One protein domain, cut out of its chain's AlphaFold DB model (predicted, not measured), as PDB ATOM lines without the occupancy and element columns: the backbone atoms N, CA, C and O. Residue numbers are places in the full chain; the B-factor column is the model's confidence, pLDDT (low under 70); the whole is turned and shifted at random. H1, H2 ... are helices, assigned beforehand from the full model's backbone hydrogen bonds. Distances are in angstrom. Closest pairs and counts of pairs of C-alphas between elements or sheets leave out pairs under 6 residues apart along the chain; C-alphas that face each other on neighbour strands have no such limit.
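AT A GLANCE: This is residues 76 to 100 and 108 to 151 of the 267 residues of an uncharacterized protein of viral metagenome (UniProt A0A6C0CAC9). Two loosely paired sets of antiparallel helices, H2 with H3 and H4 with H5, cross nearly at right angles, and H5 packs on H2 and H3. Short H1 sits at one end of the length. The 69 printed residues include five named helices, H1 to H5 in order; the class is all helix. The whole is compact, radius of gyration of the C-alphas 11.4 A, spans 33 by 22 by 20 A.

IN THESE COORDINATES: H1, residues 76 to 80, spans 5.5 A from C-alpha 76 at (124.079, 95.697, 81.314). H2, residues 92 to 100, spans 12.1 A; H3, 109 to 120, 16.3 A; H4, 124 to 132, 12.1 A; H5, 138 to 146, 12.7 A, ending at C-alpha 146 (143.222, 102.676, 76.874).

HOW THE PARTS SIT: H1 is close to but not clearly touching H3, closest C-alphas Ile 78 and Ile 111, 7.4 A. H5 touches H2, about perpendicular at 80 degrees, closest C-alphas Leu 96 and Asn 139, 5.9 A. H5 touches H3 at 78 degrees, about perpendicular, closest C-alphas Val 116 and Ile 143, 5.8 A. In each helix every O i to N i+4 pair is within hydrogen-bond range.

THE WHOLE: Residues 101 to 107 are cut out, a 13.3 A gap between C-alphas 100 and 108. H1 to H2 is a long link. Residue 122 is under pLDDT 70.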
ATOM      1  N   HIS A  76     124.065  96.858  82.211       94.00
ATOM      2  CA  HIS A  76     124.079  95.697  81.314       94.00
ATOM      3  C   HIS A  76     125.492  95.267  80.907       94.00
ATOM      4  O   HIS A  76     125.769  94.066  80.822       94.00
ATOM      5  N   ILE A  77     126.400  96.217  80.675       95.06
ATOM      6  CA  ILE A  77     127.804  95.919  80.374       95.06
ATOM      7  C   ILE A  77     128.474  95.227  81.561       95.06
ATOM      8  O   ILE A  77     129.155  94.222  81.366       95.06
ATOM      9  N   ILE A  78     128.273  95.729  82.781       92.75
ATOM     10  CA  ILE A  78     128.894  95.164  83.982       92.75
ATOM     11  C   ILE A  78     128.317  93.776  84.293       92.75
ATOM     12  O   ILE A  78     129.071  92.832  84.517       92.75
ATOM     13  N   ASN A  79     126.989  93.634  84.257       89.06
ATOM     14  CA  ASN A  79     126.306  92.389  84.613       89.06
ATOM     15  C   ASN A  79     126.501  91.283  83.561       89.06
ATOM     16  O   ASN A  79     126.833  90.148  83.888       89.06
ATOM     17  N   GLY A  80     126.280  91.611  82.285       86.38
ATOM     18  CA  GLY A  80     126.170  90.625  81.206       86.38
ATOM     19  C   GLY A  80     127.286  90.679  80.169       86.38
ATOM     20  O   GLY A  80     127.268  89.885  79.231       86.38
ATOM     21  N   LYS A  81     128.247  91.606  80.296       91.38
ATOM     22  CA  LYS A  81     129.266  91.871  79.262       91.38
ATOM     23  C   LYS A  81     128.641  92.210  77.901       91.38
ATOM     24  O   LYS A  81     129.201  91.883  76.854       91.38
ATOM     25  N   CYS A  82     127.492  92.888  77.916       92.62
ATOM     26  CA  CYS A  82     126.722  93.287  76.733       92.62
ATOM     27  C   CYS A  82     127.369  94.474  75.993       92.62
ATOM     28  O   CYS A  82     126.781  95.542  75.863       92.62
ATOM     29  N   TYR A  83     128.602  94.302  75.514       93.62
ATOM     30  CA  TYR A  83     129.382  95.368  74.875       93.62
ATOM     31  C   TYR A  83     128.784  95.881  73.558       93.62
ATOM     32  O   TYR A  83     129.161  96.957  73.104       93.62
ATOM     33  N   ASP A  84     127.882  95.121  72.937       91.50
ATOM     34  CA  ASP A  84     127.218  95.496  71.683       91.50
ATOM     35  C   ASP A  84     126.142  96.577  71.868       91.50
ATOM     36  O   ASP A  84     125.659  97.122  70.883       91.50
ATOM     37  N   LEU A  85     125.810  96.930  73.115       93.06
ATOM     38  CA  LEU A  85     124.969  98.092  73.427       93.06
ATOM     39  C   LEU A  85     125.690  99.428  73.182       93.06
ATOM     40  O   LEU A  85     125.045 100.468  73.117       93.06
ATOM     41  N   ILE A  86     127.019  99.414  73.043       93.88
ATOM     42  CA  ILE A  86     127.784 100.600  72.661       93.88
ATOM     43  C   ILE A  86     127.680 100.783  71.148       93.88
ATOM     44  O   ILE A  86     128.297 100.032  70.392       93.88
ATOM     45  N   ASP A  87     126.954 101.813  70.714       91.06
ATOM     46  CA  ASP A  87     126.959 102.244  69.316       91.06
ATOM     47  C   ASP A  87     128.250 103.030  69.002       91.06
ATOM     48  O   ASP A  87     128.389 104.162  69.473       91.06
ATOM     49  N   PRO A  88     129.193 102.501  68.195       86.81
ATOM     50  CA  PRO A  88     130.414 103.221  67.813       86.81
ATOM     51  C   PRO A  88     130.148 104.509  67.016       86.81
ATOM     52  O   PRO A  88     130.997 105.408  66.967       86.81
ATOM     53  N   ASN A  89     128.983 104.610  66.373       87.56
ATOM     54  CA  ASN A  89     128.579 105.771  65.585       87.56
ATOM     55  C   ASN A  89     127.777 106.793  66.399       87.56
ATOM     56  O   ASN A  89     127.481 107.868  65.879       87.56
ATOM     57  N   GLY A  90     127.481 106.483  67.664       87.94
ATOM     58  CA  GLY A  90     126.797 107.380  68.582       87.94
ATOM     59  C   GLY A  90     127.590 108.653  68.886       87.94
ATOM     60  O   GLY A  90     128.775 108.792  68.549       87.94
ATOM     61  N   GLU A  91     126.918 109.598  69.543       92.12
ATOM     62  CA  GLU A  91     127.526 110.860  69.958       92.12
ATOM     63  C   GLU A  91     128.652 110.633  70.974       92.12
ATOM     64  O   GLU A  91     128.497 109.905  71.958       92.12
ATOM     65  N   LEU A  92     129.787 111.311  70.765       93.12
ATOM     66  CA  LEU A  92     130.945 111.192  71.652       93.12
ATOM     67  C   LEU A  92     130.618 111.641  73.087       93.12
ATOM     68  O   LEU A  92     131.148 111.062  74.027       93.12
ATOM     69  N   SER A  93     129.730 112.620  73.274       93.81
ATOM     70  CA  SER A  93     129.225 113.044  74.591       93.81
ATOM     71  C   SER A  93     128.645 111.874  75.390       93.81
ATOM     72  O   SER A  93     129.007 111.698  76.552       93.81
ATOM     73  N   ASN A  94     127.827 111.029  74.757       94.56
ATOM     74  CA  ASN A  94     127.236 109.853  75.398       94.56
ATOM     75  C   ASN A  94     128.316 108.827  75.768       94.56
ATOM     76  O   ASN A  94     128.306 108.264  76.860       94.56
ATOM     77  N   HIS A  95     129.302 108.617  74.892       95.62
ATOM     78  CA  HIS A  95     130.437 107.736  75.191       95.62
ATOM     79  C   HIS A  95     131.281 108.247  76.363       95.62
ATOM     80  O   HIS A  95     131.720 107.449  77.194       95.62
ATOM     81  N   LEU A  96     131.508 109.559  76.446       96.62
ATOM     82  CA  LEU A  96     132.244 110.182  77.547       96.62
ATOM     83  C   LEU A  96     131.469 110.072  78.864       96.62
ATOM     84  O   LEU A  96     132.078 109.739  79.878       96.62
ATOM     85  N   GLU A  97     130.148 110.261  78.842       96.38
ATOM     86  CA  GLU A  97     129.265 110.080  80.002       96.38
ATOM     87  C   GLU A  97     129.327 108.634  80.536       96.38
ATOM     88  O   GLU A  97     129.547 108.423  81.732       96.38
ATOM     89  N   ILE A  98     129.248 107.635  79.647       97.19
ATOM     90  CA  ILE A  98     129.414 106.210  79.987       97.19
ATOM     91  C   ILE A  98     130.775 105.961  80.648       97.19
ATOM     92  O   ILE A  98     130.845 105.363  81.723       97.19
ATOM     93  N   ILE A  99     131.870 106.431  80.038       97.62
ATOM     94  CA  ILE A  99     133.225 106.242  80.575       97.62
ATOM     95  C   ILE A  99     133.387 106.932  81.933       97.62
ATOM     96  O   ILE A  99     133.958 106.337  82.850       97.62
ATOM     97  N   ALA A 100     132.882 108.158  82.082       97.19
ATOM     98  CA  ALA A 100     132.933 108.908  83.332       97.19
ATOM     99  C   ALA A 100     132.236 108.143  84.461       97.19
ATOM    100  O   ALA A 100     132.795 107.992  85.549       97.19
ATOM    101  N   SER A 108     136.115  97.368  86.747       93.00
ATOM    102  CA  SER A 108     137.394  96.733  86.459       93.00
ATOM    103  C   SER A 108     137.978  97.138  85.097       93.00
ATOM    104  O   SER A 108     137.289  97.329  84.087       93.00
ATOM    105  N   GLN A 109     139.306  97.233  85.060       92.50
ATOM    106  CA  GLN A 109     140.057  97.713  83.903       92.50
ATOM    107  C   GLN A 109     139.861  96.858  82.637       92.50
ATOM    108  O   GLN A 109     139.900  97.376  81.522       92.50
ATOM    109  N   ASP A 110     139.629  95.553  82.777       93.00
ATOM    110  CA  ASP A 110     139.378  94.647  81.653       93.00
ATOM    111  C   ASP A 110     138.048  94.948  80.941       93.00
ATOM    112  O   ASP A 110     137.983  94.885  79.709       93.00
ATOM    113  N   ILE A 111     137.008  95.328  81.690       94.81
ATOM    114  CA  ILE A 111     135.727  95.779  81.136       94.81
ATOM    115  C   ILE A 111     135.919  97.148  80.475       94.81
ATOM    116  O   ILE A 111     135.505  97.325  79.327       94.81
ATOM    117  N   MET A 112     136.616  98.079  81.140       95.50
ATOM    118  CA  MET A 112     136.904  99.416  80.597       95.50
ATOM    119  C   MET A 112     137.609  99.351  79.236       95.50
ATOM    120  O   MET A 112     137.182 100.006  78.286       95.50
ATOM    121  N   VAL A 113     138.647  98.518  79.096       93.50
ATOM    122  CA  VAL A 113     139.387  98.349  77.829       93.50
ATOM    123  C   VAL A 113     138.487  97.824  76.704       93.50
ATOM    124  O   VAL A 113     138.626  98.239  75.547       93.50
ATOM    125  N   ARG A 114     137.544  96.925  77.012       93.44
ATOM    126  CA  ARG A 114     136.594  96.389  76.022       93.44
ATOM    127  C   ARG A 114     135.578  97.439  75.580       93.44
ATOM    128  O   ARG A 114     135.322  97.539  74.382       93.44
ATOM    129  N   VAL A 115     135.064  98.247  76.509       95.38
ATOM    130  CA  VAL A 115     134.171  99.374  76.191       95.38
ATOM    131  C   VAL A 115     134.889 100.412  75.335       95.38
ATOM    132  O   VAL A 115     134.392 100.768  74.271       95.38
ATOM    133  N   VAL A 116     136.104 100.815  75.716       95.00
ATOM    134  CA  VAL A 116     136.943 101.723  74.914       95.00
ATOM    135  C   VAL A 116     137.165 101.177  73.500       95.00
ATOM    136  O   VAL A 116     137.066 101.918  72.526       95.00
ATOM    137  N   SER A 117     137.400  99.869  73.368       91.31
ATOM    138  CA  SER A 117     137.565  99.234  72.055       91.31
ATOM    139  C   SER A 117     136.305  99.323  71.184       91.31
ATOM    140  O   SER A 117     136.431  99.453  69.967       91.31
ATOM    141  N   LYS A 118     135.109  99.278  71.788       91.56
ATOM    142  CA  LYS A 118     133.830  99.447  71.085       91.56
ATOM    143  C   LYS A 118     133.541 100.903  70.727       91.56
ATOM    144  O   LYS A 118     133.088 101.140  69.620       91.56
ATOM    145  N   ILE A 119     133.853 101.854  71.609       91.69
ATOM    146  CA  ILE A 119     133.680 103.297  71.356       91.69
ATOM    147  C   ILE A 119     134.525 103.751  70.162       91.69
ATOM    148  O   ILE A 119     134.044 104.456  69.280       91.69
ATOM    149  N   VAL A 120     135.806 103.367  70.149       85.62
ATOM    150  CA  VAL A 120     136.761 103.901  69.175       85.62
ATOM    151  C   VAL A 120     136.534 103.323  67.783       85.62
ATOM    152  O   VAL A 120     136.617 104.086  66.828       85.62
ATOM    153  N   ASN A 121     136.274 102.008  67.681       71.31
ATOM    154  CA  ASN A 121     136.008 101.228  66.457       71.31
ATOM    155  C   ASN A 121     136.523 101.844  65.130       71.31
ATOM    156  O   ASN A 121     135.772 101.935  64.161       71.31
ATOM    157  N   GLY A 122     137.778 102.311  65.077       68.06
ATOM    158  CA  GLY A 122     138.200 103.156  63.962       68.06
ATOM    159  C   GLY A 122     139.555 103.841  64.121       68.06
ATOM    160  O   GLY A 122     140.372 103.491  64.980       68.06
ATOM    161  N   SER A 123     139.793 104.802  63.226       77.31
ATOM    162  CA  SER A 123     141.032 105.571  63.110       77.31
ATOM    163  C   SER A 123     141.195 106.580  64.250       77.31
ATOM    164  O   SER A 123     140.230 107.184  64.725       77.31
ATOM    165  N   VAL A 124     142.448 106.845  64.642       81.06
ATOM    166  CA  VAL A 124     142.769 107.972  65.538       81.06
ATOM    167  C   VAL A 124     142.287 109.298  64.950       81.06
ATOM    168  O   VAL A 124     141.883 110.191  65.687       81.06
ATOM    169  N   TYR A 125     142.288 109.418  63.623       80.56
ATOM    170  CA  TYR A 125     141.860 110.618  62.923       80.56
ATOM    171  C   TYR A 125     140.374 110.910  63.140       80.56
ATOM    172  O   TYR A 125     140.007 112.052  63.423       80.56
ATOM    173  N   ASP A 126     139.532 109.877  63.073       82.44
ATOM    174  CA  ASP A 126     138.090 110.008  63.284       82.44
ATOM    175  C   ASP A 126     137.788 110.324  64.744       82.44
ATOM    176  O   ASP A 126     136.994 111.216  65.035       82.44
ATOM    177  N   PHE A 127     138.477 109.652  65.672       88.19
ATOM    178  CA  PHE A 127     138.332 109.926  67.097       88.19
ATOM    179  C   PHE A 127     138.706 111.374  67.443       88.19
ATOM    180  O   PHE A 127     137.922 112.069  68.086       88.19
ATOM    181  N   ILE A 128     139.861 111.863  66.974       88.88
ATOM    182  CA  ILE A 128     140.268 113.260  67.191       88.88
ATOM    183  C   ILE A 128     139.321 114.232  66.486       88.88
ATOM    184  O   ILE A 128     138.994 115.265  67.062       88.88
ATOM    185  N   GLY A 129     138.811 113.886  65.299       86.75
ATOM    186  CA  GLY A 129     137.780 114.668  64.616       86.75
ATOM    187  C   GLY A 129     136.480 114.784  65.418       86.75
ATOM    188  O   GLY A 129     135.905 115.867  65.500       86.75
ATOM    189  N   LYS A 130     136.028 113.703  66.068       88.50
ATOM    190  CA  LYS A 130     134.888 113.755  66.998       88.50
ATOM    191  C   LYS A 130     135.215 114.625  68.216       88.50
ATOM    192  O   LYS A 130     134.409 115.475  68.584       88.50
ATOM    193  N   CYS A 131     136.405 114.460  68.798       91.44
ATOM    194  CA  CYS A 131     136.849 115.245  69.953       91.44
ATOM    195  C   CYS A 131     136.925 116.746  69.638       91.44
ATOM    196  O   CYS A 131     136.590 117.558  70.492       91.44
ATOM    197  N   SER A 132     137.340 117.137  68.427       89.31
ATOM    198  CA  SER A 132     137.508 118.553  68.072       89.31
ATOM    199  C   SER A 132     136.186 119.319  67.998       89.31
ATOM    200  O   SER A 132     136.203 120.546  68.061       89.31
ATOM    201  N   ASN A 133     135.057 118.611  67.892       89.88
ATOM    202  CA  ASN A 133     133.724 119.198  67.742       89.88
ATOM    203  C   ASN A 133     133.001 119.448  69.073       89.88
ATOM    204  O   ASN A 133     131.898 119.990  69.064       89.88
ATOM    205  N   ILE A 134     133.587 119.049  70.203       91.12
ATOM    206  CA  ILE A 134     133.004 119.229  71.536       91.12
ATOM    207  C   ILE A 134     134.032 119.831  72.499       91.12
ATOM    208  O   ILE A 134     135.225 119.872  72.201       91.12
ATOM    209  N   VAL A 135     133.572 120.318  73.656       92.44
ATOM    210  CA  VAL A 135     134.465 120.819  74.712       92.44
ATOM    211  C   VAL A 135     135.356 119.680  75.200       92.44
ATOM    212  O   VAL A 135     134.881 118.560  75.388       92.44
ATOM    213  N   TYR A 136     136.642 119.972  75.401       92.81
ATOM    214  CA  TYR A 136     137.592 118.998  75.925       92.81
ATOM    215  C   TYR A 136     137.120 118.393  77.256       92.81
ATOM    216  O   TYR A 136     136.762 119.110  78.191       92.81
ATOM    217  N   ASP A 137     137.190 117.065  77.337       93.88
ATOM    218  CA  ASP A 137     136.849 116.260  78.507       93.88
ATOM    219  C   ASP A 137     138.006 115.286  78.788       93.88
ATOM    220  O   ASP A 137     138.515 114.628  77.877       93.88
ATOM    221  N   ASP A 138     138.439 115.158  80.044       93.56
ATOM    222  CA  ASP A 138     139.566 114.287  80.409       93.56
ATOM    223  C   ASP A 138     139.313 112.796  80.115       93.56
ATOM    224  O   ASP A 138     140.257 112.006  79.981       93.56
ATOM    225  N   ASN A 139     138.056 112.379  79.954       95.50
ATOM    226  CA  ASN A 139     137.718 111.036  79.501       95.50
ATOM    227  C   ASN A 139     138.129 110.794  78.040       95.50
ATOM    228  O   ASN A 139     138.377 109.644  77.676       95.50
ATOM    229  N   MET A 140     138.328 111.839  77.226       95.00
ATOM    230  CA  MET A 140     138.948 111.707  75.900       95.00
ATOM    231  C   MET A 140     140.373 111.161  76.015       95.00
ATOM    232  O   MET A 140     140.753 110.246  75.281       95.00
ATOM    233  N   MET A 141     141.160 111.681  76.967       94.00
ATOM    234  CA  MET A 141     142.509 111.176  77.237       94.00
ATOM    235  C   MET A 141     142.463 109.737  77.745       94.00
ATOM    236  O   MET A 141     143.252 108.897  77.314       94.00
ATOM    237  N   PHE A 142     141.505 109.429  78.622       94.69
ATOM    238  CA  PHE A 142     141.317 108.067  79.111       94.69
ATOM    239  C   PHE A 142     141.054 107.083  77.960       94.69
ATOM    240  O   PHE A 142     141.711 106.045  77.887       94.69
ATOM    241  N   ILE A 143     140.142 107.407  77.037       93.88
ATOM    242  CA  ILE A 143     139.871 106.586  75.846       93.88
ATOM    243  C   ILE A 143     141.151 106.424  75.011       93.88
ATOM    244  O   ILE A 143     141.499 105.311  74.607       93.88
ATOM    245  N   PHE A 144     141.900 107.512  74.812       91.62
ATOM    246  CA  PHE A 144     143.151 107.501  74.058       91.62
ATOM    247  C   PHE A 144     144.232 106.581  74.645       91.62
ATOM    248  O   PHE A 144     144.873 105.808  73.917       91.62
ATOM    249  N   ASP A 145     144.450 106.644  75.955       90.19
ATOM    250  CA  ASP A 145     145.454 105.824  76.630       90.19
ATOM    251  C   ASP A 145     145.048 104.338  76.661       90.19
ATOM    252  O   ASP A 145     145.914 103.469  76.541       90.19
ATOM    253  N   ASN A 146     143.745 104.040  76.736       90.12
ATOM    254  CA  ASN A 146     143.222 102.676  76.874       90.12
ATOM    255  C   ASN A 146     142.937 101.951  75.552       90.12
ATOM    256  O   ASN A 146     142.690 100.742  75.551       90.12
ATOM    257  N   PHE A 147     143.019 102.643  74.416       87.88
ATOM    258  CA  PHE A 147     143.006 102.000  73.107       87.88
ATOM    259  C   PHE A 147     144.437 101.743  72.607       87.88
ATOM    260  O   PHE A 147     145.293 102.634  72.541       87.88
ATOM    261  N   HIS A 148     144.712 100.486  72.253       79.50
ATOM    262  CA  HIS A 148     146.058 100.011  71.912       79.50
ATOM    263  C   HIS A 148     146.313  99.894  70.403       79.50
ATOM    264  O   HIS A 148     147.448  99.657  70.005       79.50
ATOM    265  N   ARG A 149     145.286 100.048  69.555       79.06
ATOM    266  CA  ARG A 149     145.373  99.809  68.098       79.06
ATOM    267  C   ARG A 149     145.225 101.080  67.268       79.06
ATOM    268  O   ARG A 149     144.661 101.026  66.178       79.06
ATOM    269  N   TRP A 150     145.683 102.215  67.792       81.25
ATOM    270  CA  TRP A 150     145.632 103.469  67.048       81.25
ATOM    271  C   TRP A 150     146.392 103.346  65.731       81.25
ATOM    272  O   TRP A 150     147.585 103.058  65.733       81.25
ATOM    273  N   ASN A 151     145.691 103.609  64.632       70.75
ATOM    274  CA  ASN A 151     146.264 103.756  63.302       70.75
ATOM    275  C   ASN A 151     145.817 105.110  62.746       70.75
ATOM    276  O   ASN A 151     144.704 105.554  63.037       70.75
TER     277      ASN A 151